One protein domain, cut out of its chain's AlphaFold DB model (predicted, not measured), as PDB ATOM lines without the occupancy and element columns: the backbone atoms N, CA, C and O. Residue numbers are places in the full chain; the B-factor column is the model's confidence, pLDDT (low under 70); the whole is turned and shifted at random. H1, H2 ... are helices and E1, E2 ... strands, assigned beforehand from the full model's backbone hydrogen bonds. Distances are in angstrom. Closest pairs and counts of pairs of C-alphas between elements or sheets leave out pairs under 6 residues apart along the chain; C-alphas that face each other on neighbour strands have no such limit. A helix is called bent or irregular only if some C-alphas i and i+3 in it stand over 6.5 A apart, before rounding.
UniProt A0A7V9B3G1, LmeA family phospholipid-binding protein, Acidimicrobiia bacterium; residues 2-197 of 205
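AT A GLANCE: This is residues 2 to 197 of the 205 residues of the protein "LmeA family phospholipid-binding protein" of Acidimicrobiia bacterium (UniProt A0A7V9B3G1). A strongly twisted wall of antiparallel strands, with E1, E2, E3, E5 and E10 side by side, makes the body, and the long helix H1 runs past its E1 edge and sticks out as an arm with residues 2 to 14. At the end of the body away from that arm, E9 leads from E10 into a small meander, E6 E7 E8, with the irregular helix H4 over E8; the short helices H2 and H3 lie at the opposite end of the wall, and H5 packs on residues 30 to 37 of H1. The printed part has 196 residues with five named helices and ten named strands in the order H1 E1 H2 E2 E3 H3 E4 E5 H4 E6 E7 E8 E9 E10 H5, and its class is mixed, helices and strands. The strands form one branched, antiparallel sheet. The whole is loose, with a radius of gyration of the C-alphas of 20.4 A and spans of 74 by 36 by 26 A, the arm adding to the length.

IN THESE COORDINATES: H1, residues 2 to 37, begins with C-alpha 2 at (11.180, 21.603, 71.273) and is 52.6 A long from first to last C-alpha. E1 is residues 43 to 47 and H2 residues 53 to 60. E2, residues 62 to 73, is 28.4 A long and bends by 58 degrees at residue 65. E3, residues 80 to 92, is 29.4 A long and bends by 77 degrees at residue 89. H3 is residues 94 to 100 and E4 residues 105 to 107. E5, residues 110 to 117, is 23.1 A long. H4, residues 119 to 132, is irregular: C-alphas 125 and 128 are 9.4 A apart. E6 is residues 140 to 144, E7 147 to 150, E8 154 to 157 and E9 169 to 173. E10, residues 176 to 183, is 22.6 A long. H5, residues 188 to 195, ends with C-alpha 195 at (-19.358, -3.481, 46.203).

HOW THE PARTS SIT: In the sheet, E1 is an edge strand beside E2, with N 45 and O 69 at 2.8 A. E2 and E3 form a hairpin, with N 68 and O 85 at 2.9 A. On the other side of E3 from E2 lie E5, with N 84 and O 114 at 2.8 A, and the edge strand E4, with N 91 and O 107 at 2.8 A. E10 is the next neighbour of E5, with N 113 and O 181 at 2.8 A, and forms a hairpin with E9, with N 171 and O 178 at 2.9 A. E6 is beside E9, with N 141 and O 170 at 2.8 A. E6 E7 E8 are a meander, each strand the antiparallel neighbour of the one before, with N 149 and O 142 at 2.9 A and N 148 and O 156 at 2.8 A. E6 E7 E8 E9 are a Greek key, a meander whose first strand is also the antiparallel neighbour of the fourth in the row. H1 only grazes the sheet, with residues 23 to 35; the closest C-alphas of H1 and E1 are those of Glu 27 and Ser 46, 5.5 A apart. With residues 19 to 23 alone it touches H2, about perpendicular at 90 degrees, the C-alphas of Asp 19 and Leu 54 being closest at 5.8 A. With residues 30 to 37 alone it touches H5 at a steep tilt of 48 degrees, opposite ways, the C-alphas of Ala 34 and Ala 193 being closest at 5.1 A. H2 and H5 only graze the sheet too. H3 is close to H2 but not clearly touching, the C-alphas of Ala 58 and Arg 94 being closest at 7.9 A. H4 is on the sheet at a height of 8.5 A; it is only just over E8, with 3 of its C-alphas, and runs along it at 13 degrees on the local plane. Every O i to N i+4 pair is within hydrogen-bond range in H1, H2, H3 and H5, but 5 of 10 in H4.

THE WHOLE: The two C-alphas farthest apart, those of Lys 2 and Gly 153, are 74.9 A apart. Without residues 2 to 14, which stand free, the body spans 57 by 26 by 26 A. The printed part has no cut. The link from E8 to E9, 11 residues, is long. The mean pLDDT of the printed part is 82.4; it is under 70 at residues 50 to 52, 55, 101 to 102, 192 and 194 to 197.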
ATOM      1  N   LYS A   2      11.022  23.068  71.069       71.94
ATOM      2  CA  LYS A   2      11.180  21.603  71.273       71.94
ATOM      3  C   LYS A   2       9.891  20.851  71.655       71.94
ATOM      4  O   LYS A   2       9.613  19.818  71.071       71.94
ATOM      5  N   LYS A   3       9.074  21.386  72.573       72.19
ATOM      6  CA  LYS A   3       7.806  20.748  72.995       72.19
ATOM      7  C   LYS A   3       6.760  20.644  71.873       72.19
ATOM      8  O   LYS A   3       6.047  19.655  71.815       72.19
ATOM      9  N   LEU A   4       6.701  21.633  70.978       80.31
ATOM     10  CA  LEU A   4       5.788  21.621  69.826       80.31
ATOM     11  C   LEU A   4       6.264  20.640  68.751       80.31
ATOM     12  O   LEU A   4       5.450  19.966  68.140       80.31
ATOM     13  N   LEU A   5       7.581  20.527  68.567       77.69
ATOM     14  CA  LEU A   5       8.182  19.594  67.618       77.69
ATOM     15  C   LEU A   5       7.983  18.139  68.078       77.69
ATOM     16  O   LEU A   5       7.569  17.299  67.291       77.69
ATOM     17  N   VAL A   6       8.175  17.864  69.374       82.75
ATOM     18  CA  VAL A   6       7.884  16.548  69.971       82.75
ATOM     19  C   VAL A   6       6.396  16.207  69.877       82.75
ATOM     20  O   VAL A   6       6.059  15.090  69.502       82.75
ATOM     21  N   LEU A   7       5.508  17.163  70.164       82.31
ATOM     22  CA  LEU A   7       4.065  16.956  70.027       82.31
ATOM     23  C   LEU A   7       3.666  16.672  68.572       82.31
ATOM     24  O   LEU A   7       2.867  15.776  68.329       82.31
ATOM     25  N   GLY A   8       4.254  17.391  67.612       76.25
ATOM     26  CA  GLY A   8       4.033  17.154  66.186       76.25
ATOM     27  C   GLY A   8       4.479  15.759  65.748       76.25
ATOM     28  O   GLY A   8       3.721  15.067  65.079       76.25
ATOM     29  N   ILE A   9       5.663  15.309  66.177       80.62
ATOM     30  CA  ILE A   9       6.157  13.953  65.879       80.62
ATOM     31  C   ILE A   9       5.240  12.887  66.486       80.62
ATOM     32  O   ILE A   9       4.890  11.933  65.801       80.62
ATOM     33  N   LEU A  10       4.831  13.052  67.748       77.62
ATOM     34  CA  LEU A  10       3.926  12.108  68.411       77.62
ATOM     35  C   LEU A  10       2.574  12.019  67.702       77.62
ATOM     36  O   LEU A  10       2.045  10.923  67.549       77.62
ATOM     37  N   LEU A  11       2.034  13.149  67.244       81.75
ATOM     38  CA  LEU A  11       0.780  13.173  66.498       81.75
ATOM     39  C   LEU A  11       0.912  12.444  65.155       81.75
ATOM     40  O   LEU A  11       0.058  11.632  64.821       81.75
ATOM     41  N   VAL A  12       1.990  12.696  64.408       79.75
ATOM     42  CA  VAL A  12       2.250  12.009  63.133       79.75
ATOM     43  C   VAL A  12       2.434  10.506  63.348       79.75
ATOM     44  O   VAL A  12       1.870   9.716  62.600       79.75
ATOM     45  N   ALA A  13       3.163  10.102  64.391       76.19
ATOM     46  CA  ALA A  13       3.337   8.693  64.732       76.19
ATOM     47  C   ALA A  13       2.004   8.023  65.105       76.19
ATOM     48  O   ALA A  13       1.722   6.926  64.634       76.19
ATOM     49  N   ALA A  14       1.161   8.690  65.898       77.19
ATOM     50  CA  ALA A  14      -0.161   8.180  66.251       77.19
ATOM     51  C   ALA A  14      -1.070   8.030  65.020       77.19
ATOM     52  O   ALA A  14      -1.757   7.020  64.889       77.19
ATOM     53  N   LEU A  15      -1.043   9.000  64.101       76.06
ATOM     54  CA  LEU A  15      -1.792   8.929  62.845       76.06
ATOM     55  C   LEU A  15      -1.299   7.794  61.944       76.06
ATOM     56  O   LEU A  15      -2.123   7.092  61.377       76.06
ATOM     57  N   ALA A  16       0.015   7.581  61.852       75.94
ATOM     58  CA  ALA A  16       0.572   6.477  61.076       75.94
ATOM     59  C   ALA A  16       0.144   5.107  61.630       75.94
ATOM     60  O   ALA A  16      -0.200   4.220  60.862       75.94
ATOM     61  N   VAL A  17       0.106   4.940  62.958       78.75
ATOM     62  CA  VAL A  17      -0.398   3.701  63.577       78.75
ATOM     63  C   VAL A  17      -1.888   3.505  63.289       78.75
ATOM     64  O   VAL A  17      -2.300   2.397  62.962       78.75
ATOM     65  N   ALA A  18      -2.695   4.566  63.382       76.62
ATOM     66  CA  ALA A  18      -4.118   4.490  63.054       76.62
ATOM     67  C   ALA A  18      -4.360   4.126  61.577       76.62
ATOM     68  O   ALA A  18      -5.283   3.374  61.285       76.62
ATOM     69  N   ASP A  19      -3.519   4.631  60.672       79.50
ATOM     70  CA  ASP A  19      -3.561   4.329  59.239       79.50
ATOM     71  C   ASP A  19      -3.333   2.836  58.964       79.50
ATOM     72  O   ASP A  19      -4.134   2.217  58.273       79.50
ATOM     73  N   LEU A  20      -2.314   2.243  59.597       80.25
ATOM     74  CA  LEU A  20      -2.006   0.813  59.475       80.25
ATOM     75  C   LEU A  20      -3.120  -0.079  60.038       80.25
ATOM     76  O   LEU A  20      -3.466  -1.088  59.436       80.25
ATOM     77  N   LEU A  21      -3.701   0.293  61.184       81.50
ATOM     78  CA  LEU A  21      -4.813  -0.463  61.771       81.50
ATOM     79  C   LEU A  21      -6.074  -0.389  60.906       81.50
ATOM     80  O   LEU A  21      -6.798  -1.373  60.798       81.50
ATOM     81  N   ALA A  22      -6.340   0.769  60.300       78.44
ATOM     82  CA  ALA A  22      -7.464   0.926  59.388       78.44
ATOM     83  C   ALA A  22      -7.271   0.114  58.104       78.44
ATOM     84  O   ALA A  22      -8.237  -0.458  57.615       78.44
ATOM     85  N   GLN A  23      -6.043   0.053  57.581       80.50
ATOM     86  CA  GLN A  23      -5.705  -0.763  56.419       80.50
ATOM     87  C   GLN A  23      -5.956  -2.251  56.697       80.50
ATOM     88  O   GLN A  23      -6.767  -2.851  56.001       80.50
ATOM     89  N   ALA A  24      -5.357  -2.795  57.763       81.19
ATOM     90  CA  ALA A  24      -5.524  -4.201  58.144       81.19
ATOM     91  C   ALA A  24      -6.997  -4.575  58.380       81.19
ATOM     92  O   ALA A  24      -7.459  -5.630  57.971       81.19
ATOM     93  N   TYR A  25      -7.773  -3.671  58.985       79.06
ATOM     94  CA  TYR A  25      -9.205  -3.891  59.182       79.06
ATOM     95  C   TYR A  25      -9.992  -3.979  57.864       79.06
ATOM     96  O   TYR A  25     -10.950  -4.741  57.768       79.06
ATOM     97  N   VAL A  26      -9.623  -3.181  56.855       78.94
ATOM     98  CA  VAL A  26     -10.271  -3.235  55.536       78.94
ATOM     99  C   VAL A  26      -9.847  -4.491  54.774       78.94
ATOM    100  O   VAL A  26     -10.698  -5.078  54.115       78.94
ATOM    101  N   GLU A  27      -8.587  -4.915  54.888       83.19
ATOM    102  CA  GLU A  27      -8.091  -6.184  54.329       83.19
ATOM    103  C   GLU A  27      -8.904  -7.371  54.877       83.19
ATOM    104  O   GLU A  27      -9.585  -8.050  54.108       83.19
ATOM    105  N   ASP A  28      -8.978  -7.524  56.206       82.81
ATOM    106  CA  ASP A  28      -9.766  -8.581  56.866       82.81
ATOM    107  C   ASP A  28     -11.241  -8.581  56.410       82.81
ATOM    108  O   ASP A  28     -11.892  -9.621  56.293       82.81
ATOM    109  N   GLN A  29     -11.806  -7.396  56.166       77.88
ATOM    110  CA  GLN A  29     -13.196  -7.260  55.739       77.88
ATOM    111  C   GLN A  29     -13.406  -7.650  54.274       77.88
ATOM    112  O   GLN A  29     -14.432  -8.252  53.951       77.88
ATOM    113  N   VAL A  30     -12.471  -7.297  53.390       81.38
ATOM    114  CA  VAL A  30     -12.505  -7.722  51.985       81.38
ATOM    115  C   VAL A  30     -12.399  -9.242  51.908       81.38
ATOM    116  O   VAL A  30     -13.187  -9.851  51.186       81.38
ATOM    117  N   GLU A  31     -11.507  -9.846  52.697       85.88
ATOM    118  CA  GLU A  31     -11.378 -11.302  52.819       85.88
ATOM    119  C   GLU A  31     -12.691 -11.941  53.272       85.88
ATOM    120  O   GLU A  31     -13.251 -12.764  52.551       85.88
ATOM    121  N   ALA A  32     -13.252 -11.498  54.402       83.25
ATOM    122  CA  ALA A  32     -14.490 -12.062  54.938       83.25
ATOM    123  C   ALA A  32     -15.689 -11.902  53.987       83.25
ATOM    124  O   ALA A  32     -16.522 -12.804  53.871       83.25
ATOM    125  N   SER A  33     -15.793 -10.758  53.301       80.06
ATOM    126  CA  SER A  33     -16.862 -10.514  52.327       80.06
ATOM    127  C   SER A  33     -16.729 -11.458  51.135       80.06
ATOM    128  O   SER A  33     -17.684 -12.151  50.781       80.06
ATOM    129  N   ALA A  34     -15.521 -11.557  50.573       82.25
ATOM    130  CA  ALA A  34     -15.227 -12.452  49.467       82.25
ATOM    131  C   ALA A  34     -15.443 -13.925  49.844       82.25
ATOM    132  O   ALA A  34     -16.076 -14.646  49.084       82.25
ATOM    133  N   GLU A  35     -15.025 -14.379  51.024       84.94
ATOM    134  CA  GLU A  35     -15.314 -15.744  51.487       84.94
ATOM    135  C   GLU A  35     -16.819 -16.024  51.603       84.94
ATOM    136  O   GLU A  35     -17.270 -17.139  51.340       84.94
ATOM    137  N   SER A  36     -17.610 -15.022  52.000       81.88
ATOM    138  CA  SER A  36     -19.054 -15.186  52.193       81.88
ATOM    139  C   SER A  36     -19.860 -15.149  50.894       81.88
ATOM    140  O   SER A  36     -20.880 -15.830  50.788       81.88
ATOM    141  N   GLU A  37     -19.421 -14.354  49.916       80.56
ATOM    142  CA  GLU A  37     -20.147 -14.140  48.662       80.56
ATOM    143  C   GLU A  37     -19.637 -15.022  47.519       80.56
ATOM    144  O   GLU A  37     -20.381 -15.296  46.574       80.56
ATOM    145  N   LEU A  38     -18.388 -15.490  47.585       81.94
ATOM    146  CA  LEU A  38     -17.788 -16.291  46.529       81.94
ATOM    147  C   LEU A  38     -17.903 -17.784  46.837       81.94
ATOM    148  O   LEU A  38     -17.139 -18.353  47.610       81.94
ATOM    149  N   GLU A  39     -18.834 -18.452  46.160       83.50
ATOM    150  CA  GLU A  39     -18.921 -19.909  46.208       83.50
ATOM    151  C   GLU A  39     -17.745 -20.564  45.459       83.50
ATOM    152  O   GLU A  39     -17.309 -20.081  44.407       83.50
ATOM    153  N   GLY A  40     -17.272 -21.704  45.978       83.56
ATOM    154  CA  GLY A  40     -16.252 -22.523  45.320       83.56
ATOM    155  C   GLY A  40     -14.829 -21.982  45.449       83.56
ATOM    156  O   GLY A  40     -14.077 -22.076  44.490       83.56
ATOM    157  N   ILE A  41     -14.469 -21.399  46.593       85.69
ATOM    158  CA  ILE A  41     -13.108 -20.936  46.897       85.69
ATOM    159  C   ILE A  41     -12.664 -21.584  48.214       85.69
ATOM    160  O   ILE A  41     -13.463 -21.675  49.147       85.69
ATOM    161  N   GLY A  42     -11.424 -22.071  48.283       86.12
ATOM    162  CA  GLY A  42     -10.851 -22.679  49.491       86.12
ATOM    163  C   GLY A  42     -10.319 -21.662  50.500       86.12
ATOM    164  O   GLY A  42     -10.380 -21.913  51.703       86.12
ATOM    165  N   GLY A  43      -9.852 -20.505  50.024       87.88
ATOM    166  CA  GLY A  43      -9.415 -19.397  50.870       87.88
ATOM    167  C   GLY A  43      -9.212 -18.092  50.108       87.88
ATOM    168  O   GLY A  43      -8.979 -18.096  48.893       87.88
ATOM    169  N   VAL A  44      -9.284 -16.977  50.835       88.69
ATOM    170  CA  VAL A  44      -9.085 -15.624  50.308       88.69
ATOM    171  C   VAL A  44      -8.041 -14.895  51.145       88.69
ATOM    172  O   VAL A  44      -8.063 -14.968  52.366       88.69
ATOM    173  N   GLN A  45      -7.142 -14.177  50.482       90.25
ATOM    174  CA  GLN A  45      -6.194 -13.267  51.108       90.25
ATOM    175  C   GLN A  45      -6.194 -11.935  50.361       90.25
ATOM    176  O   GLN A  45      -6.261 -11.919  49.132       90.25
ATOM    177  N   SER A  46      -6.107 -10.819  51.078       85.94
ATOM    178  CA  SER A  46      -6.032  -9.484  50.491       85.94
ATOM    179  C   SER A  46      -4.922  -8.644  51.118       85.94
ATOM    180  O   SER A  46      -4.678  -8.709  52.318       85.94
ATOM    181  N   GLU A  47      -4.259  -7.825  50.304       87.19
ATOM    182  CA  GLU A  47      -3.227  -6.892  50.756       87.19
ATOM    183  C   GLU A  47      -3.432  -5.518  50.104       87.19
ATOM    184  O   GLU A  47      -3.549  -5.385  48.887       87.19
ATOM    185  N   ILE A  48      -3.465  -4.450  50.901       82.50
ATOM    186  CA  ILE A  48      -3.679  -3.077  50.438       82.50
ATOM    187  C   ILE A  48      -2.398  -2.263  50.605       82.50
ATOM    188  O   ILE A  48      -2.132  -1.649  51.632       82.50
ATOM    189  N   SER A  49      -1.622  -2.109  49.539       80.75
ATOM    190  CA  SER A  49      -0.433  -1.250  49.568       80.75
ATOM    191  C   SER A  49      -0.782   0.219  49.291       80.75
ATOM    192  O   SER A  49      -0.630   0.729  48.180       80.75
ATOM    193  N   SER A  50      -1.267   0.946  50.305       68.06
ATOM    194  CA  SER A  50      -1.627   2.369  50.174       68.06
ATOM    195  C   SER A  50      -1.233   3.200  51.389       68.06
ATOM    196  O   SER A  50      -1.921   3.183  52.395       68.06
ATOM    197  N   PHE A  51      -0.181   4.020  51.273       64.88
ATOM    198  CA  PHE A  51       0.240   4.919  52.354       64.88
ATOM    199  C   PHE A  51       0.220   6.406  51.940       64.88
ATOM    200  O   PHE A  51       0.733   6.761  50.865       64.88
ATOM    201  N   PRO A  52      -0.310   7.323  52.777       66.81
ATOM    202  CA  PRO A  52      -1.235   7.075  53.889       66.81
ATOM    203  C   PRO A  52      -2.641   6.711  53.372       66.81
ATOM    204  O   PRO A  52      -3.219   7.460  52.573       66.81
ATOM    205  N   PHE A  53      -3.190   5.590  53.832       71.00
ATOM    206  CA  PHE A  53      -4.469   5.011  53.408       71.00
ATOM    207  C   PHE A  53      -5.652   5.943  53.696       71.00
ATOM    208  O   PHE A  53      -6.352   6.393  52.783       71.00
ATOM    209  N   LEU A  54      -5.824   6.326  54.963       70.56
ATOM    210  CA  LEU A  54      -6.914   7.178  55.436       70.56
ATOM    211  C   LEU A  54      -6.860   8.555  54.783       70.56
ATOM    212  O   LEU A  54      -7.893   9.113  54.424       70.56
ATOM    213  N   GLY A  55      -5.657   9.098  54.583       69.81
ATOM    214  CA  GLY A  55      -5.476  10.366  53.882       69.81
ATOM    215  C   GLY A  55      -5.938  10.279  52.426       69.81
ATOM    216  O   GLY A  55      -6.704  11.125  51.962       69.81
ATOM    217  N   ARG A  56      -5.514   9.247  51.694       72.69
ATOM    218  CA  ARG A  56      -5.878   9.090  50.280       72.69
ATOM    219  C   ARG A  56      -7.356   8.785  50.084       72.69
ATOM    220  O   ARG A  56      -7.961   9.382  49.199       72.69
ATOM    221  N   ILE A  57      -7.975   7.973  50.933       71.06
ATOM    222  CA  ILE A  57      -9.422   7.740  50.855       71.06
ATOM    223  C   ILE A  57     -10.189   9.004  51.246       71.06
ATOM    224  O   ILE A  57     -11.040   9.472  50.486       71.06
ATOM    225  N   ALA A  58      -9.853   9.620  52.383       70.31
ATOM    226  CA  ALA A  58     -10.594  10.772  52.883       70.31
ATOM    227  C   ALA A  58     -10.467  12.003  51.983       70.31
ATOM    228  O   ALA A  58     -11.430  12.765  51.902       70.31
ATOM    229  N   PHE A  59      -9.329  12.211  51.303       75.44
ATOM    230  CA  PHE A  59      -9.078  13.387  50.454       75.44
ATOM    231  C   PHE A  59      -9.130  13.118  48.948       75.44
ATOM    232  O   PHE A  59      -9.487  14.030  48.199       75.44
ATOM    233  N   GLY A  60      -8.806  11.906  48.506       73.25
ATOM    234  CA  GLY A  60      -8.746  11.506  47.097       73.25
ATOM    235  C   GLY A  60      -9.814  10.494  46.679       73.25
ATOM    236  O   GLY A  60     -10.181  10.482  45.511       73.25
ATOM    237  N   GLY A  61     -10.368   9.709  47.610       74.94
ATOM    238  CA  GLY A  61     -11.272   8.597  47.290       74.94
ATOM    239  C   GLY A  61     -10.582   7.479  46.508       74.94
ATOM    240  O   GLY A  61     -11.222   6.841  45.680       74.94
ATOM    241  N   GLU A  62      -9.278   7.286  46.712       81.56
ATOM    242  CA  GLU A  62      -8.455   6.383  45.903       81.56
ATOM    243  C   GLU A  62      -7.605   5.467  46.788       81.56
ATOM    244  O   GLU A  62      -6.989   5.922  47.754       81.56
ATOM    245  N   VAL A  63      -7.551   4.190  46.413       81.62
ATOM    246  CA  VAL A  63      -6.608   3.184  46.905       81.62
ATOM    247  C   VAL A  63      -5.587   2.943  45.799       81.62
ATOM    248  O   VAL A  63      -5.936   2.748  44.637       81.62
ATOM    249  N   SER A  64      -4.306   3.043  46.153       83.75
ATOM    250  CA  SER A  64      -3.207   3.017  45.181       83.75
ATOM    251  C   SER A  64      -3.026   1.627  44.592       83.75
ATOM    252  O   SER A  64      -2.893   1.512  43.379       83.75
ATOM    253  N   HIS A  65      -3.058   0.612  45.452       87.50
ATOM    254  CA  HIS A  65      -2.866  -0.780  45.088       87.50
ATOM    255  C   HIS A  65      -3.643  -1.690  46.052       87.50
ATOM    256  O   HIS A  65      -3.663  -1.417  47.258       87.50
ATOM    257  N   LEU A  66      -4.278  -2.722  45.504       87.19
ATOM    258  CA  LEU A  66      -4.951  -3.819  46.196       87.19
ATOM    259  C   LEU A  66      -4.555  -5.119  45.486       87.19
ATOM    260  O   LEU A  66      -4.832  -5.266  44.298       87.19
ATOM    261  N   GLU A  67      -3.958  -6.046  46.217       90.56
ATOM    262  CA  GLU A  67      -3.735  -7.424  45.796       90.56
ATOM    263  C   GLU A  67      -4.816  -8.306  46.431       90.56
ATOM    264  O   GLU A  67      -5.152  -8.152  47.606       90.56
ATOM    265  N   LEU A  68      -5.390  -9.213  45.647       89.62
ATOM    266  CA  LEU A  68      -6.331 -10.223  46.119       89.62
ATOM    267  C   LEU A  68      -5.899 -11.585  45.588       89.62
ATOM    268  O   LEU A  68      -5.775 -11.766  44.379       89.62
ATOM    269  N   VAL A  69      -5.716 -12.547  46.481       92.94
ATOM    270  CA  VAL A  69      -5.330 -13.920  46.163       92.94
ATOM    271  C   VAL A  69      -6.456 -14.849  46.591       92.94
ATOM    272  O   VAL A  69      -6.852 -14.887  47.753       92.94
ATOM    273  N   LEU A  70      -6.989 -15.597  45.635       91.44
ATOM    274  CA  LEU A  70      -8.013 -16.613  45.840       91.44
ATOM    275  C   LEU A  70      -7.371 -17.980  45.608       91.44
ATOM    276  O   LEU A  70      -6.673 -18.165  44.614       91.44
ATOM    277  N   THR A  71      -7.616 -18.933  46.499       93.25
ATOM    278  CA  THR A  71      -7.046 -20.289  46.426       93.25
ATOM    279  C   THR A  71      -8.136 -21.336  46.243       93.25
ATOM    280  O   THR A  71      -9.270 -21.132  46.684       93.25
ATOM    281  N   ASP A  72      -7.807 -22.440  45.571       90.44
ATOM    282  CA  ASP A  72      -8.709 -23.564  45.280       90.44
ATOM    283  C   ASP A  72     -10.040 -23.113  44.644       90.44
ATOM    284  O   ASP A  72     -11.136 -23.404  45.134       90.44
ATOM    285  N   VAL A  73      -9.955 -22.344  43.556       88.19
ATOM    286  CA  VAL A  73     -11.120 -21.777  42.868       88.19
ATOM    287  C   VAL A  73     -11.735 -22.819  41.934       88.19
ATOM    288  O   VAL A  73     -11.147 -23.204  40.925       88.19
ATOM    289  N   VAL A  74     -12.966 -23.234  42.225       87.38
ATOM    290  CA  VAL A  74     -13.721 -24.259  41.491       87.38
ATOM    291  C   VAL A  74     -15.079 -23.740  41.006       87.38
ATOM    292  O   VAL A  74     -15.556 -22.675  41.387       87.38
ATOM    293  N   GLY A  75     -15.733 -24.496  40.118       77.81
ATOM    294  CA  GLY A  75     -17.108 -24.212  39.682       77.81
ATOM    295  C   GLY A  75     -17.267 -23.078  38.660       77.81
ATOM    296  O   GLY A  75     -18.386 -22.805  38.233       77.81
ATOM    297  N   ARG A  76     -16.172 -22.449  38.209       76.25
ATOM    298  CA  ARG A  76     -16.183 -21.321  37.253       76.25
ATOM    299  C   ARG A  76     -15.427 -21.597  35.951       76.25
ATOM    300  O   ARG A  76     -14.734 -20.743  35.402       76.25
ATOM    301  N   GLY A  77     -15.616 -22.806  35.430       78.25
ATOM    302  CA  GLY A  77     -14.948 -23.310  34.232       78.25
ATOM    303  C   GLY A  77     -13.941 -24.384  34.613       78.25
ATOM    304  O   GLY A  77     -14.337 -25.455  35.069       78.25
ATOM    305  N   ILE A  78     -12.659 -24.094  34.422       82.75
ATOM    306  CA  ILE A  78     -11.564 -24.937  34.898       82.75
ATOM    307  C   ILE A  78     -11.266 -24.646  36.383       82.75
ATOM    308  O   ILE A  78     -11.312 -23.474  36.764       82.75
ATOM    309  N   PRO A  79     -10.978 -25.665  37.216       89.00
ATOM    310  CA  PRO A  79     -10.390 -25.450  38.533       89.00
ATOM    311  C   PRO A  79      -9.043 -24.720  38.425       89.00
ATOM    312  O   PRO A  79      -8.253 -24.963  37.511       89.00
ATOM    313  N   VAL A  80      -8.807 -23.792  39.344       90.31
ATOM    314  CA  VAL A  80      -7.600 -22.963  39.407       90.31
ATOM    315  C   VAL A  80      -7.067 -23.039  40.834       90.31
ATOM    316  O   VAL A  80      -7.801 -22.725  41.769       90.31
ATOM    317  N   ALA A  81      -5.804 -23.430  41.002       93.50
ATOM    318  CA  ALA A  81      -5.178 -23.508  42.322       93.50
ATOM    319  C   ALA A  81      -5.035 -22.124  42.958       93.50
ATOM    320  O   ALA A  81      -5.342 -21.942  44.132       93.50
ATOM    321  N   GLU A  82      -4.597 -21.141  42.171       93.75
ATOM    322  CA  GLU A  82      -4.403 -19.769  42.634       93.75
ATOM    323  C   GLU A  82      -4.890 -18.769  41.587       93.75
ATOM    324  O   GLU A  82      -4.513 -18.825  40.418       93.75
ATOM    325  N   LEU A  83      -5.707 -17.814  42.014       91.56
ATOM    326  CA  LEU A  83      -6.132 -16.673  41.221       91.56
ATOM    327  C   LEU A  83      -5.717 -15.394  41.951       91.56
ATOM    328  O   LEU A  83      -6.341 -15.004  42.936       91.56
ATOM    329  N   ARG A  84      -4.674 -14.736  41.445       93.81
ATOM    330  CA  ARG A  84      -4.178 -13.441  41.922       93.81
ATOM    331  C   ARG A  84      -4.735 -12.308  41.067       93.81
ATOM    332  O   ARG A  84      -4.742 -12.381  39.836       93.81
ATOM    333  N   LEU A  85      -5.184 -11.253  41.728       91.00
ATOM    334  CA  LEU A  85      -5.637 -10.016  41.121       91.00
ATOM    335  C   LEU A  85      -4.840  -8.855  41.704       91.00
ATOM    336  O   LEU A  85      -5.000  -8.520  42.873       91.00
ATOM    337  N   ASP A  86      -4.047  -8.211  40.858       93.12
ATOM    338  CA  ASP A  86      -3.307  -6.998  41.179       93.12
ATOM    339  C   ASP A  86      -4.069  -5.792  40.628       93.12
ATOM    340  O   ASP A  86      -4.221  -5.620  39.413       93.12
ATOM    341  N   ILE A  87      -4.595  -4.962  41.522       90.88
ATOM    342  CA  ILE A  87      -5.494  -3.860  41.190       90.88
ATOM    343  C   ILE A  87      -4.819  -2.537  41.536       90.88
ATOM    344  O   ILE A  87      -4.640  -2.197  42.702       90.88
ATOM    345  N   ASP A  88      -4.538  -1.727  40.517       90.81
ATOM    346  CA  ASP A  88      -3.953  -0.397  40.672       90.81
ATOM    347  C   ASP A  88      -4.981   0.722  40.467       90.81
ATOM    348  O   ASP A  88      -5.764   0.737  39.506       90.81
ATOM    349  N   GLY A  89      -4.903   1.743  41.323       86.75
ATOM    350  CA  GLY A  89      -5.665   2.986  41.186       86.75
ATOM    351  C   GLY A  89      -7.172   2.785  41.327       86.75
ATOM    352  O   GLY A  89      -7.949   3.294  40.511       86.75
ATOM    353  N   LEU A  90      -7.585   2.026  42.339       85.50
ATOM    354  CA  LEU A  90      -8.984   1.767  42.650       85.50
ATOM    355  C   LEU A  90      -9.647   3.038  43.199       85.50
ATOM    356  O   LEU A  90      -9.169   3.639  44.161       85.50
ATOM    357  N   ARG A  91     -10.755   3.465  42.590       85.88
ATOM    358  CA  ARG A  91     -11.465   4.701  42.947       85.88
ATOM    359  C   ARG A  91     -12.836   4.409  43.520       85.88
ATOM    360  O   ARG A  91     -13.602   3.630  42.952       85.88
ATOM    361  N   PHE A  92     -13.190   5.133  44.571       82.19
ATOM    362  CA  PHE A  92     -14.447   4.984  45.290       82.19
ATOM    363  C   PHE A  92     -15.299   6.252  45.237       82.19
ATOM    364  O   PHE A  92     -14.792   7.376  45.222       82.19
ATOM    365  N   ASP A  93     -16.617   6.066  45.247       81.56
ATOM    366  CA  ASP A  93     -17.574   7.154  45.390       81.56
ATOM    367  C   ASP A  93     -17.518   7.702  46.820       81.56
ATOM    368  O   ASP A  93     -17.937   7.076  47.797       81.56
ATOM    369  N   ARG A  94     -16.984   8.915  46.946       78.94
ATOM    370  CA  ARG A  94     -16.859   9.601  48.235       78.94
ATOM    371  C   ARG A  94     -18.213  10.021  48.797       78.94
ATOM    372  O   ARG A  94     -18.348  10.092  50.012       78.94
ATOM    373  N   GLY A  95     -19.196  10.298  47.941       77.62
ATOM    374  CA  GLY A  95     -20.551  10.628  48.365       77.62
ATOM    375  C   GLY A  95     -21.178   9.449  49.094       77.62
ATOM    376  O   GLY A  95     -21.584   9.587  50.245       77.62
ATOM    377  N   THR A  96     -21.149   8.255  48.497       72.06
ATOM    378  CA  THR A  96     -21.711   7.060  49.155       72.06
ATOM    379  C   THR A  96     -20.917   6.639  50.386       72.06
ATOM    380  O   THR A  96     -21.514   6.151  51.347       72.06
ATOM    381  N   LEU A  97     -19.603   6.868  50.395       70.75
ATOM    382  CA  LEU A  97     -18.775   6.631  51.574       70.75
ATOM    383  C   LEU A  97     -19.126   7.561  52.734       70.75
ATOM    384  O   LEU A  97     -19.259   7.097  53.856       70.75
ATOM    385  N   LEU A  98     -19.298   8.859  52.486       74.25
ATOM    386  CA  LEU A  98     -19.566   9.832  53.549       74.25
ATOM    387  C   LEU A  98     -21.031   9.827  54.002       74.25
ATOM    388  O   LEU A  98     -21.317  10.063  55.174       74.25
ATOM    389  N   GLU A  99     -21.965   9.596  53.079       76.19
ATOM    390  CA  GLU A  99     -23.404   9.657  53.354       76.19
ATOM    391  C   GLU A  99     -23.954   8.318  53.843       76.19
ATOM    392  O   GLU A  99     -24.764   8.271  54.769       76.19
ATOM    393  N   SER A 100     -23.531   7.225  53.204       70.00
ATOM    394  CA  SER A 100     -24.059   5.882  53.454       70.00
ATOM    395  C   SER A 100     -23.053   4.950  54.118       70.00
ATOM    396  O   SER A 100     -23.448   3.842  54.447       70.00
ATOM    397  N   ASN A 101     -21.794   5.359  54.325       67.62
ATOM    398  CA  ASN A 101     -20.728   4.469  54.793       67.62
ATOM    399  C   ASN A 101     -20.591   3.204  53.922       67.62
ATOM    400  O   ASN A 101     -20.277   2.129  54.421       67.62
ATOM    401  N   ARG A 102     -20.828   3.330  52.609       68.56
ATOM    402  CA  ARG A 102     -20.721   2.219  51.653       68.56
ATOM    403  C   ARG A 102     -19.586   2.445  50.670       68.56
ATOM    404  O   ARG A 102     -19.505   3.512  50.048       68.56
ATOM    405  N   LEU A 103     -18.756   1.420  50.509       71.56
ATOM    406  CA  LEU A 103     -17.699   1.371  49.507       71.56
ATOM    407  C   LEU A 103     -18.326   1.084  48.144       71.56
ATOM    408  O   LEU A 103     -18.715  -0.035  47.840       71.56
ATOM    409  N   ARG A 104     -18.434   2.113  47.303       77.69
ATOM    410  CA  ARG A 104     -18.864   1.944  45.914       77.69
ATOM    411  C   ARG A 104     -17.695   2.211  44.988       77.69
ATOM    412  O   ARG A 104     -17.230   3.345  44.901       77.69
ATOM    413  N   ILE A 105     -17.258   1.189  44.264       81.94
ATOM    414  CA  ILE A 105     -16.216   1.333  43.250       81.94
ATOM    415  C   ILE A 105     -16.779   2.138  42.070       81.94
ATOM    416  O   ILE A 105     -17.862   1.857  41.556       81.94
ATOM    417  N   THR A 106     -16.047   3.167  41.652       83.25
ATOM    418  CA  THR A 106     -16.394   4.046  40.519       83.25
ATOM    419  C   THR A 106     -15.450   3.886  39.339       83.25
ATOM    420  O   THR A 106     -15.807   4.245  38.219       83.25
ATOM    421  N   GLY A 107     -14.259   3.338  39.570       83.81
ATOM    422  CA  GLY A 107     -13.309   3.050  38.512       83.81
ATOM    423  C   GLY A 107     -12.057   2.365  39.031       83.81
ATOM    424  O   GLY A 107     -11.820   2.288  40.234       83.81
ATOM    425  N   VAL A 108     -11.250   1.903  38.088       88.19
ATOM    426  CA  VAL A 108      -9.953   1.272  38.320       88.19
ATOM    427  C   VAL A 108      -8.961   1.810  37.292       88.19
ATOM    428  O   VAL A 108      -9.367   2.278  36.224       88.19
ATOM    429  N   GLY A 109      -7.676   1.848  37.635       87.25
ATOM    430  CA  GLY A 109      -6.619   2.246  36.711       87.25
ATOM    431  C   GLY A 109      -6.162   1.079  35.846       87.25
ATOM    432  O   GLY A 109      -6.218   1.159  34.620       87.25
ATOM    433  N   ARG A 110      -5.712   0.006  36.498       90.94
ATOM    434  CA  ARG A 110      -5.244  -1.236  35.873       90.94
ATOM    435  C   ARG A 110      -5.632  -2.414  36.757       90.94
ATOM    436  O   ARG A 110      -5.639  -2.294  37.975       90.94
ATOM    437  N   VAL A 111      -5.931  -3.536  36.123       90.56
ATOM    438  CA  VAL A 111      -6.113  -4.835  36.758       90.56
ATOM    439  C   VAL A 111      -5.238  -5.831  36.020       90.56
ATOM    440  O   VAL A 111      -5.407  -6.002  34.811       90.56
ATOM    441  N   ALA A 112      -4.319  -6.481  36.720       93.00
ATOM    442  CA  ALA A 112      -3.642  -7.669  36.228       93.00
ATOM    443  C   ALA A 112      -4.233  -8.896  36.928       93.00
ATOM    444  O   ALA A 112      -4.422  -8.909  38.138       93.00
ATOM    445  N   VAL A 113      -4.578  -9.910  36.142       92.19
ATOM    446  CA  VAL A 113      -5.131 -11.175  36.622       92.19
ATOM    447  C   VAL A 113      -4.150 -12.277  36.264       92.19
ATOM    448  O   VAL A 113      -3.772 -12.416  35.095       92.19
ATOM    449  N   VAL A 114      -3.759 -13.057  37.264       93.44
ATOM    450  CA  VAL A 114      -2.904 -14.232  37.123       93.44
ATOM    451  C   VAL A 114      -3.657 -15.436  37.670       93.44
ATOM    452  O   VAL A 114      -3.993 -15.464  38.847       93.44
ATOM    453  N   ALA A 115      -3.933 -16.422  36.823       92.19
ATOM    454  CA  ALA A 115      -4.522 -17.692  37.232       92.19
ATOM    455  C   ALA A 115      -3.511 -18.821  37.023       92.19
ATOM    456  O   ALA A 115      -2.964 -18.966  35.929       92.19
ATOM    457  N   VAL A 116      -3.280 -19.612  38.061       94.31
ATOM    458  CA  VAL A 116      -2.350 -20.739  38.078       94.31
ATOM    459  C   VAL A 116      -3.147 -22.033  38.104       94.31
ATOM    460  O   VAL A 116      -3.967 -22.268  38.990       94.31
ATOM    461  N   VAL A 117      -2.903 -22.874  37.106       92.25
ATOM    462  CA  VAL A 117      -3.503 -24.200  36.988       92.25
ATOM    463  C   VAL A 117      -2.375 -25.215  37.104       92.25
ATOM    464  O   VAL A 117      -1.531 -25.314  36.208       92.25
ATOM    465  N   THR A 118      -2.350 -25.966  38.199       92.75
ATOM    466  CA  THR A 118      -1.340 -26.998  38.421       92.75
ATOM    467  C   THR A 118      -1.714 -28.284  37.693       92.75
ATOM    468  O   THR A 118      -2.767 -28.430  37.055       92.75
ATOM    469  N   ARG A 119      -0.822 -29.269  37.783       89.88
ATOM    470  CA  ARG A 119      -1.060 -30.599  37.230       89.88
ATOM    471  C   ARG A 119      -2.250 -31.302  37.889       89.88
ATOM    472  O   ARG A 119      -2.896 -32.101  37.209       89.88
ATOM    473  N   ASP A 120      -2.544 -31.006  39.151       90.94
ATOM    474  CA  ASP A 120      -3.664 -31.618  39.863       90.94
ATOM    475  C   ASP A 120      -4.997 -31.094  39.309       90.94
ATOM    476  O   ASP A 120      -5.833 -31.898  38.891       90.94
ATOM    477  N   GLU A 121      -5.142 -29.779  39.114       90.31
ATOM    478  CA  GLU A 121      -6.334 -29.203  38.468       90.31
ATOM    479  C   GLU A 121      -6.478 -29.654  37.005       90.31
ATOM    480  O   GLU A 121      -7.582 -29.926  36.524       90.31
ATOM    481  N   LEU A 122      -5.362 -29.807  36.280       88.19
ATOM    482  CA  LEU A 122      -5.386 -30.397  34.938       88.19
ATOM    483  C   LEU A 122      -5.897 -31.840  34.962       88.19
ATOM    484  O   LEU A 122      -6.623 -32.243  34.050       88.19
ATOM    485  N   ALA A 123      -5.519 -32.629  35.969       90.25
ATOM    486  CA  ALA A 123      -5.968 -34.007  36.119       90.25
ATOM    487  C   ALA A 123      -7.463 -34.097  36.445       90.25
ATOM    488  O   ALA A 123      -8.110 -35.050  36.010       90.25
ATOM    489  N   GLU A 124      -8.043 -33.101  37.118       88.75
ATOM    490  CA  GLU A 124      -9.491 -33.048  37.344       88.75
ATOM    491  C   GLU A 124     -10.286 -32.920  36.040       88.75
ATOM    492  O   GLU A 124     -11.352 -33.523  35.895       88.75
ATOM    493  N   VAL A 125      -9.755 -32.183  35.058       87.62
ATOM    494  CA  VAL A 125     -10.442 -31.952  33.774       87.62
ATOM    495  C   VAL A 125     -10.075 -32.989  32.716       87.62
ATOM    496  O   VAL A 125     -10.937 -33.460  31.975       87.62
ATOM    497  N   LEU A 126      -8.796 -33.348  32.618       87.94
ATOM    498  CA  LEU A 126      -8.270 -34.234  31.576       87.94
ATOM    499  C   LEU A 126      -8.169 -35.701  32.029       87.94
ATOM    500  O   LEU A 126      -7.911 -36.582  31.204       87.94
ATOM    501  N   GLY A 127      -8.354 -35.990  33.318       88.62
ATOM    502  CA  GLY A 127      -8.165 -37.324  33.884       88.62
ATOM    503  C   GLY A 127      -6.735 -37.832  33.690       88.62
ATOM    504  O   GLY A 127      -5.758 -37.087  33.775       88.62
ATOM    505  N   ASP A 128      -6.595 -39.115  33.345       86.75
ATOM    506  CA  ASP A 128      -5.289 -39.744  33.098       86.75
ATOM    507  C   ASP A 128      -4.499 -39.098  31.943       86.75
ATOM    508  O   ASP A 128      -3.274 -39.241  31.877       86.75
ATOM    509  N   ALA A 129      -5.169 -38.365  31.043       84.75
ATOM    510  CA  ALA A 129      -4.505 -37.681  29.939       84.75
ATOM    511  C   ALA A 129      -3.583 -36.546  30.412       84.75
ATOM    512  O   ALA A 129      -2.590 -36.274  29.740       84.75
ATOM    513  N   ALA A 130      -3.822 -35.959  31.593       85.31
ATOM    514  CA  ALA A 130      -2.954 -34.927  32.171       85.31
ATOM    515  C   ALA A 130      -1.502 -35.405  32.354       85.31
ATOM    516  O   ALA A 130      -0.560 -34.629  32.209       85.31
ATOM    517  N   ARG A 131      -1.289 -36.707  32.595       84.81
ATOM    518  CA  ARG A 131       0.059 -37.299  32.705       84.81
ATOM    519  C   ARG A 131       0.811 -37.350  31.376       84.81
ATOM    520  O   ARG A 131       2.027 -37.485  31.375       84.81
ATOM    521  N   SER A 132       0.084 -37.290  30.262       84.44
ATOM    522  CA  SER A 132       0.653 -37.307  28.910       84.44
ATOM    523  C   SER A 132       0.920 -35.901  28.370       84.44
ATOM    524  O   SER A 132       1.539 -35.769  27.317       84.44
ATOM    525  N   VAL A 133       0.450 -34.859  29.065       84.81
ATOM    526  CA  VAL A 133       0.747 -33.469  28.724       84.81
ATOM    527  C   VAL A 133       2.150 -33.144  29.230       84.81
ATOM    528  O   VAL A 133       2.424 -33.168  30.433       84.81
ATOM    529  N   GLU A 134       3.050 -32.863  28.291       85.75
ATOM    530  CA  GLU A 134       4.404 -32.414  28.593       85.75
ATOM    531  C   GLU A 134       4.377 -30.900  28.819       85.75
ATOM    532  O   GLU A 134       4.112 -30.126  27.896       85.75
ATOM    533  N   LEU A 135       4.596 -30.490  30.068       85.50
ATOM    534  CA  LEU A 135       4.623 -29.089  30.458       85.50
ATOM    535  C   LEU A 135       6.070 -28.601  30.424       85.50
ATOM    536  O   LEU A 135       6.847 -28.856  31.337       85.50
ATOM    537  N   ILE A 136       6.440 -27.952  29.321       86.81
ATOM    538  CA  ILE A 136       7.791 -27.426  29.111       86.81
ATOM    539  C   ILE A 136       7.796 -25.946  29.486       86.81
ATOM    540  O   ILE A 136       7.135 -25.143  28.822       86.81
ATOM    541  N   GLU A 137       8.563 -25.593  30.513       90.25
ATOM    542  CA  GLU A 137       8.755 -24.218  30.987       90.25
ATOM    543  C   GLU A 137       9.059 -23.238  29.835       90.25
ATOM    544  O   GLU A 137       9.782 -23.551  28.883       90.25
ATOM    545  N   GLY A 138       8.461 -22.049  29.891       88.31
ATOM    546  CA  GLY A 138       8.607 -20.996  28.886       88.31
ATOM    547  C   GLY A 138       7.782 -21.205  27.612       88.31
ATOM    548  O   GLY A 138       7.790 -20.347  26.724       88.31
ATOM    549  N   THR A 139       7.035 -22.307  27.493       88.56
ATOM    550  CA  THR A 139       6.166 -22.543  26.334       88.56
ATOM    551  C   THR A 139       4.947 -21.631  26.382       88.56
ATOM    552  O   THR A 139       4.146 -21.690  27.312       88.56
ATOM    553  N   THR A 140       4.764 -20.810  25.347       89.19
ATOM    554  CA  THR A 140       3.523 -20.054  25.144       89.19
ATOM    555  C   THR A 140       2.468 -20.947  24.502       89.19
ATOM    556  O   THR A 140       2.682 -21.513  23.428       89.19
ATOM    557  N   LEU A 141       1.314 -21.059  25.150       87.69
ATOM    558  CA  LEU A 141       0.185 -21.850  24.685       87.69
ATOM    559  C   LEU A 141      -0.744 -20.992  23.825       87.69
ATOM    560  O   LEU A 141      -0.908 -19.790  24.034       87.69
ATOM    561  N   THR A 142      -1.351 -21.615  22.817       85.19
ATOM    562  CA  THR A 142      -2.269 -20.906  21.921       85.19
ATOM    563  C   THR A 142      -3.667 -20.913  22.516       85.19
ATOM    564  O   THR A 142      -4.244 -21.980  22.709       85.19
ATOM    565  N   VAL A 143      -4.228 -19.730  22.747       84.31
ATOM    566  CA  VAL A 143      -5.613 -19.562  23.198       84.31
ATOM    567  C   VAL A 143      -6.496 -19.278  21.983       84.31
ATOM    568  O   VAL A 143      -6.252 -18.323  21.245       84.31
ATOM    569  N   ARG A 144      -7.487 -20.137  21.722       81.00
ATOM    570  CA  ARG A 144      -8.465 -19.984  20.629       81.00
ATOM    571  C   ARG A 144      -9.830 -20.490  21.061       81.00
ATOM    572  O   ARG A 144      -9.924 -21.506  21.736       81.00
ATOM    573  N   ASP A 145     -10.876 -19.786  20.639       77.44
ATOM    574  CA  ASP A 145     -12.274 -20.194  20.829       77.44
ATOM    575  C   ASP A 145     -12.643 -20.515  22.293       77.44
ATOM    576  O   ASP A 145     -13.426 -21.421  22.564       77.44
ATOM    577  N   GLY A 146     -12.069 -19.780  23.254       77.19
ATOM    578  CA  GLY A 146     -12.330 -20.008  24.679       77.19
ATOM    579  C   GLY A 146     -11.630 -21.241  25.258       77.19
ATOM    580  O   GLY A 146     -12.019 -21.716  26.321       77.19
ATOM    581  N   ALA A 147     -10.612 -21.770  24.576       84.44
ATOM    582  CA  ALA A 147      -9.817 -22.890  25.051       84.44
ATOM    583  C   ALA A 147      -8.313 -22.678  24.827       84.44
ATOM    584  O   ALA A 147      -7.875 -21.996  23.898       84.44
ATOM    585  N   ILE A 148      -7.516 -23.293  25.691       85.25
ATOM    586  CA  ILE A 148      -6.060 -23.331  25.628       85.25
ATOM    587  C   ILE A 148      -5.663 -24.631  24.933       85.25
ATOM    588  O   ILE A 148      -5.982 -25.727  25.398       85.25
ATOM    589  N   GLY A 149      -4.954 -24.513  23.814       86.06
ATOM    590  CA  GLY A 149      -4.330 -25.648  23.148       86.06
ATOM    591  C   GLY A 149      -3.088 -26.090  23.912       86.06
ATOM    592  O   GLY A 149      -2.121 -25.334  24.006       86.06
ATOM    593  N   LEU A 150      -3.111 -27.317  24.422       83.88
ATOM    594  CA  LEU A 150      -1.999 -27.952  25.119       83.88
ATOM    595  C   LEU A 150      -1.160 -28.811  24.153       83.88
ATOM    596  O   LEU A 150      -1.679 -29.323  23.147       83.88
ATOM    597  N   PRO A 151       0.137 -29.025  24.450       81.25
ATOM    598  CA  PRO A 151       0.966 -29.981  23.723       81.25
ATOM    599  C   PRO A 151       0.308 -31.366  23.669       81.25
ATOM    600  O   PRO A 151      -0.347 -31.795  24.614       81.25
ATOM    601  N   GLY A 152       0.455 -32.069  22.544       79.56
ATOM    602  CA  GLY A 152      -0.205 -33.365  22.326       79.56
ATOM    603  C   GLY A 152      -1.634 -33.279  21.776       79.56
ATOM    604  O   GLY A 152      -2.263 -34.314  21.575       79.56
ATOM    605  N   GLY A 153      -2.131 -32.073  21.471       81.25
ATOM    606  CA  GLY A 153      -3.442 -31.869  20.844       81.25
ATOM    607  C   GLY A 153      -4.611 -31.859  21.830       81.25
ATOM    608  O   GLY A 153      -5.762 -31.957  21.409       81.25
ATOM    609  N   PHE A 154      -4.323 -31.743  23.127       83.38
ATOM    610  CA  PHE A 154      -5.342 -31.567  24.154       83.38
ATOM    611  C   PHE A 154      -5.838 -30.121  24.173       83.38
ATOM    612  O   PHE A 154      -5.132 -29.193  23.781       83.38
ATOM    613  N   SER A 155      -7.073 -29.936  24.627       83.94
ATOM    614  CA  SER A 155      -7.715 -28.630  24.717       83.94
ATOM    615  C   SER A 155      -8.288 -28.471  26.111       83.94
ATOM    616  O   SER A 155      -9.035 -29.335  26.570       83.94
ATOM    617  N   LEU A 156      -7.949 -27.368  26.763       82.06
ATOM    618  CA  LEU A 156      -8.397 -27.039  28.106       82.06
ATOM    619  C   LEU A 156      -9.357 -25.848  28.027       82.06
ATOM    620  O   LEU A 156      -8.971 -24.824  27.464       82.06
ATOM    621  N   PRO A 157     -10.604 -25.947  28.514       82.12
ATOM    622  CA  PRO A 157     -11.511 -24.805  28.505       82.12
ATOM    623  C   PRO A 157     -10.941 -23.673  29.371       82.12
ATOM    624  O   PRO A 157     -10.359 -23.927  30.424       82.12
ATOM    625  N   LEU A 158     -11.096 -22.427  28.925       79.19
ATOM    626  CA  LEU A 158     -10.717 -21.265  29.723       79.19
ATOM    627  C   LEU A 158     -11.657 -21.093  30.928       79.19
ATOM    628  O   LEU A 158     -12.828 -21.491  30.859       79.19
ATOM    629  N   PRO A 159     -11.177 -20.450  32.007       71.69
ATOM    630  CA  PRO A 159     -12.044 -19.932  33.060       71.69
ATOM    631  C   PRO A 159     -13.117 -19.006  32.472       71.69
ATOM    632  O   PRO A 159     -12.909 -18.388  31.422       71.69
ATOM    633  N   SER A 160     -14.268 -18.900  33.138       73.75
ATOM    634  CA  SER A 160     -15.346 -18.027  32.669       73.75
ATOM    635  C   SER A 160     -14.877 -16.570  32.533       73.75
ATOM    636  O   SER A 160     -13.998 -16.097  33.258       73.75
ATOM    637  N   SER A 161     -15.509 -15.810  31.633       70.06
ATOM    638  CA  SER A 161     -15.232 -14.373  31.457       70.06
ATOM    639  C   SER A 161     -15.545 -13.529  32.701       70.06
ATOM    640  O   SER A 161     -15.228 -12.344  32.746       70.06
ATOM    641  N   GLU A 162     -16.204 -14.124  33.698       71.19
ATOM    642  CA  GLU A 162     -16.459 -13.520  35.007       71.19
ATOM    643  C   GLU A 162     -15.201 -13.495  35.885       71.19
ATOM    644  O   GLU A 162     -15.101 -12.636  36.758       71.19
ATOM    645  N   LEU A 163     -14.247 -14.405  35.637       72.50
ATOM    646  CA  LEU A 163     -12.943 -14.462  36.301       72.50
ATOM    647  C   LEU A 163     -11.877 -13.677  35.535       72.50
ATOM    648  O   LEU A 163     -11.109 -12.929  36.138       72.50
ATOM    649  N   ILE A 164     -11.838 -13.832  34.210       78.12
ATOM    650  CA  ILE A 164     -10.842 -13.180  33.356       78.12
ATOM    651  C   ILE A 164     -11.563 -12.300  32.321       78.12
ATOM    652  O   ILE A 164     -12.101 -12.816  31.341       78.12
ATOM    653  N   PRO A 165     -11.588 -10.967  32.505       74.44
ATOM    654  CA  PRO A 165     -12.395 -10.057  31.687       74.44
ATOM    655  C   PRO A 165     -11.749  -9.677  30.341       74.44
ATOM    656  O   PRO A 165     -12.211  -8.746  29.672       74.44
ATOM    657  N   CYS A 166     -10.663 -10.345  29.952       80.50
ATOM    658  CA  CYS A 166      -9.834 -10.000  28.801       80.50
ATOM    659  C   CYS A 166      -9.258 -11.255  28.118       80.50
ATOM    660  O   CYS A 166      -9.388 -12.373  28.618       80.50
ATOM    661  N   ASP A 167      -8.626 -11.066  26.958       82.81
ATOM    662  CA  ASP A 167      -7.952 -12.143  26.233       82.81
ATOM    663  C   ASP A 167      -6.676 -12.568  26.978       82.81
ATOM    664  O   ASP A 167      -5.655 -11.878  26.945       82.81
ATOM    665  N   ALA A 168      -6.739 -13.706  27.672       85.94
ATOM    666  CA  ALA A 168      -5.609 -14.228  28.429       85.94
ATOM    667  C   ALA A 168      -4.493 -14.742  27.511       85.94
ATOM    668  O   ALA A 168      -4.728 -15.434  26.518       85.94
ATOM    669  N   SER A 169      -3.256 -14.477  27.916       87.88
ATOM    670  CA  SER A 169      -2.085 -15.217  27.449       87.88
ATOM    671  C   SER A 169      -1.835 -16.403  28.376       87.88
ATOM    672  O   SER A 169      -2.012 -16.288  29.585       87.88
ATOM    673  N   ALA A 170      -1.446 -17.544  27.816       90.50
ATOM    674  CA  ALA A 170      -1.179 -18.764  28.565       90.50
ATOM    675  C   ALA A 170       0.287 -19.161  28.377       90.50
ATOM    676  O   ALA A 170       0.768 -19.264  27.246       90.50
ATOM    677  N   THR A 171       0.999 -19.383  29.472       93.00
ATOM    678  CA  THR A 171       2.409 -19.785  29.477       93.00
ATOM    679  C   THR A 171       2.624 -20.904  30.470       93.00
ATOM    680  O   THR A 171       1.948 -20.939  31.492       93.00
ATOM    681  N   ILE A 172       3.575 -21.784  30.192       91.81
ATOM    682  CA  ILE A 172       3.991 -22.800  31.153       91.81
ATOM    683  C   ILE A 172       5.136 -22.250  32.000       91.81
ATOM    684  O   ILE A 172       6.125 -21.777  31.440       91.81
ATOM    685  N   ASP A 173       4.998 -22.324  33.316       92.38
ATOM    686  CA  ASP A 173       5.953 -21.833  34.314       92.38
ATOM    687  C   ASP A 173       6.076 -22.912  35.393       92.38
ATOM    688  O   ASP A 173       5.047 -23.360  35.878       92.38
ATOM    689  N   ASP A 174       7.279 -23.409  35.689       87.25
ATOM    690  CA  ASP A 174       7.513 -24.437  36.726       87.25
ATOM    691  C   ASP A 174       6.524 -25.637  36.728       87.25
ATOM    692  O   ASP A 174       6.065 -26.096  37.769       87.25
ATOM    693  N   GLU A 175       6.212 -26.195  35.548       86.06
ATOM    694  CA  GLU A 175       5.217 -27.276  35.350       86.06
ATOM    695  C   GLU A 175       3.747 -26.903  35.632       86.06
ATOM    696  O   GLU A 175       2.888 -27.778  35.753       86.06
ATOM    697  N   GLU A 176       3.431 -25.617  35.654       91.31
ATOM    698  CA  GLU A 176       2.086 -25.083  35.832       91.31
ATOM    699  C   GLU A 176       1.658 -24.315  34.585       91.31
ATOM    700  O   GLU A 176       2.474 -23.766  33.840       91.31
ATOM    701  N   VAL A 177       0.353 -24.272  34.324       90.81
ATOM    702  CA  VAL A 177      -0.204 -23.411  33.281       90.81
ATOM    703  C   VAL A 177      -0.602 -22.093  33.928       90.81
ATOM    704  O   VAL A 177      -1.590 -22.015  34.655       90.81
ATOM    705  N   VAL A 178       0.156 -21.045  33.622       93.56
ATOM    706  CA  VAL A 178      -0.082 -19.692  34.115       93.56
ATOM    707  C   VAL A 178      -0.790 -18.870  33.049       93.56
ATOM    708  O   VAL A 178      -0.272 -18.633  31.951       93.56
ATOM    709  N   LEU A 179      -1.988 -18.414  33.386       91.56
ATOM    710  CA  LEU A 179      -2.812 -17.523  32.588       91.56
ATOM    711  C   LEU A 179      -2.621 -16.098  33.082       91.56
ATOM    712  O   LEU A 179      -2.805 -15.822  34.260       91.56
ATOM    713  N   ARG A 180      -2.264 -15.185  32.179       92.62
ATOM    714  CA  ARG A 180      -2.033 -13.772  32.493       92.62
ATOM    715  C   ARG A 180      -2.889 -12.887  31.611       92.62
ATOM    716  O   ARG A 180      -2.933 -13.082  30.392       92.62
ATOM    717  N   CYS A 181      -3.529 -11.900  32.222       90.75
ATOM    718  CA  CYS A 181      -4.387 -10.956  31.528       90.75
ATOM    719  C   CYS A 181      -4.314  -9.564  32.160       90.75
ATOM    720  O   CYS A 181      -4.346  -9.447  33.379       90.75
ATOM    721  N   GLU A 182      -4.244  -8.511  31.343       91.94
ATOM    722  CA  GLU A 182      -4.321  -7.120  31.809       91.94
ATOM    723  C   GLU A 182      -5.593  -6.453  31.277       91.94
ATOM    724  O   GLU A 182      -5.940  -6.584  30.101       91.94
ATOM    725  N   SER A 183      -6.286  -5.720  32.144       88.62
ATOM    726  CA  SER A 183      -7.573  -5.085  31.872       88.62
ATOM    727  C   SER A 183      -7.674  -3.730  32.577       88.62
ATOM    728  O   SER A 183      -7.012  -3.470  33.577       88.62
ATOM    729  N   ASP A 184      -8.538  -2.858  32.069       87.62
ATOM    730  CA  ASP A 184      -8.980  -1.616  32.716       87.62
ATOM    731  C   ASP A 184     -10.341  -1.780  33.421       87.62
ATOM    732  O   ASP A 184     -10.969  -0.811  33.853       87.62
ATOM    733  N   ARG A 185     -10.817  -3.024  33.525       83.38
ATOM    734  CA  ARG A 185     -12.081  -3.411  34.151       83.38
ATOM    735  C   ARG A 185     -11.848  -4.510  35.173       83.38
ATOM    736  O   ARG A 185     -11.164  -5.491  34.880       83.38
ATOM    737  N   LEU A 186     -12.468  -4.344  36.339       82.56
ATOM    738  CA  LEU A 186     -12.512  -5.374  37.369       82.56
ATOM    739  C   LEU A 186     -13.359  -6.564  36.897       82.56
ATOM    740  O   LEU A 186     -14.382  -6.347  36.235       82.56
ATOM    741  N   PRO A 187     -12.978  -7.798  37.259       80.31
ATOM    742  CA  PRO A 187     -13.853  -8.952  37.104       80.31
ATOM    743  C   PRO A 187     -15.153  -8.731  37.889       80.31
ATOM    744  O   PRO A 187     -15.120  -8.229  39.016       80.31
ATOM    745  N   THR A 188     -16.302  -9.091  37.306       77.00
ATOM    746  CA  THR A 188     -17.634  -8.844  37.903       77.00
ATOM    747  C   THR A 188     -17.735  -9.401  39.315       77.00
ATOM    748  O   THR A 188     -18.277  -8.749  40.200       77.00
ATOM    749  N   ILE A 189     -17.116 -10.558  39.531       72.69
ATOM    750  CA  ILE A 189     -17.100 -11.248  40.812       72.69
ATOM    751  C   ILE A 189     -16.518 -10.393  41.956       72.69
ATOM    752  O   ILE A 189     -16.991 -10.439  43.085       72.69
ATOM    753  N   ILE A 190     -15.531  -9.544  41.653       74.81
ATOM    754  CA  ILE A 190     -14.919  -8.635  42.630       74.81
ATOM    755  C   ILE A 190     -15.818  -7.433  42.893       74.81
ATOM    756  O   ILE A 190     -15.890  -6.932  44.010       74.81
ATOM    757  N   VAL A 191     -16.507  -6.953  41.857       76.38
ATOM    758  CA  VAL A 191     -17.454  -5.844  41.998       76.38
ATOM    759  C   VAL A 191     -18.621  -6.247  42.896       76.38
ATOM    760  O   VAL A 191     -19.091  -5.412  43.662       76.38
ATOM    761  N   GLU A 192     -19.056  -7.503  42.820       69.25
ATOM    762  CA  GLU A 192     -20.081  -8.062  43.702       69.25
ATOM    763  C   GLU A 192     -19.542  -8.188  45.134       69.25
ATOM    764  O   GLU A 192     -20.033  -7.464  45.998       69.25
ATOM    765  N   ALA A 193     -18.437  -8.921  45.330       70.88
ATOM    766  CA  ALA A 193     -17.833  -9.169  46.648       70.88
ATOM    767  C   ALA A 193     -17.422  -7.909  47.429       70.88
ATOM    768  O   ALA A 193     -17.530  -7.861  48.655       70.88
ATOM    769  N   VAL A 194     -16.899  -6.887  46.740       68.62
ATOM    770  CA  VAL A 194     -16.395  -5.651  47.369       68.62
ATOM    771  C   VAL A 194     -17.446  -4.539  47.353       68.62
ATOM    772  O   VAL A 194     -17.463  -3.677  48.233       68.62
ATOM    773  N   GLY A 195     -18.336  -4.522  46.356       61.84
ATOM    774  CA  GLY A 195     -19.358  -3.481  46.203       61.84
ATOM    775  C   GLY A 195     -20.529  -3.593  47.183       61.84
ATOM    776  O   GLY A 195     -21.309  -2.643  47.294       61.84
ATOM    777  N   SER A 196     -20.659  -4.721  47.885       56.50
ATOM    778  CA  SER A 196     -21.675  -4.971  48.913       56.50
ATOM    779  C   SER A 196     -21.243  -4.576  50.333       56.50
ATOM    780  O   SER A 196     -22.083  -4.568  51.234       56.50
ATOM    781  N   VAL A 197     -19.980  -4.185  50.550       58.38
ATOM    782  CA  VAL A 197     -19.449  -3.895  51.892       58.38
ATOM    783  C   VAL A 197     -20.112  -2.649  52.508       58.38
ATOM    784  O   VAL A 197     -19.842  -1.502  52.126       58.38
TER     785      VAL A 197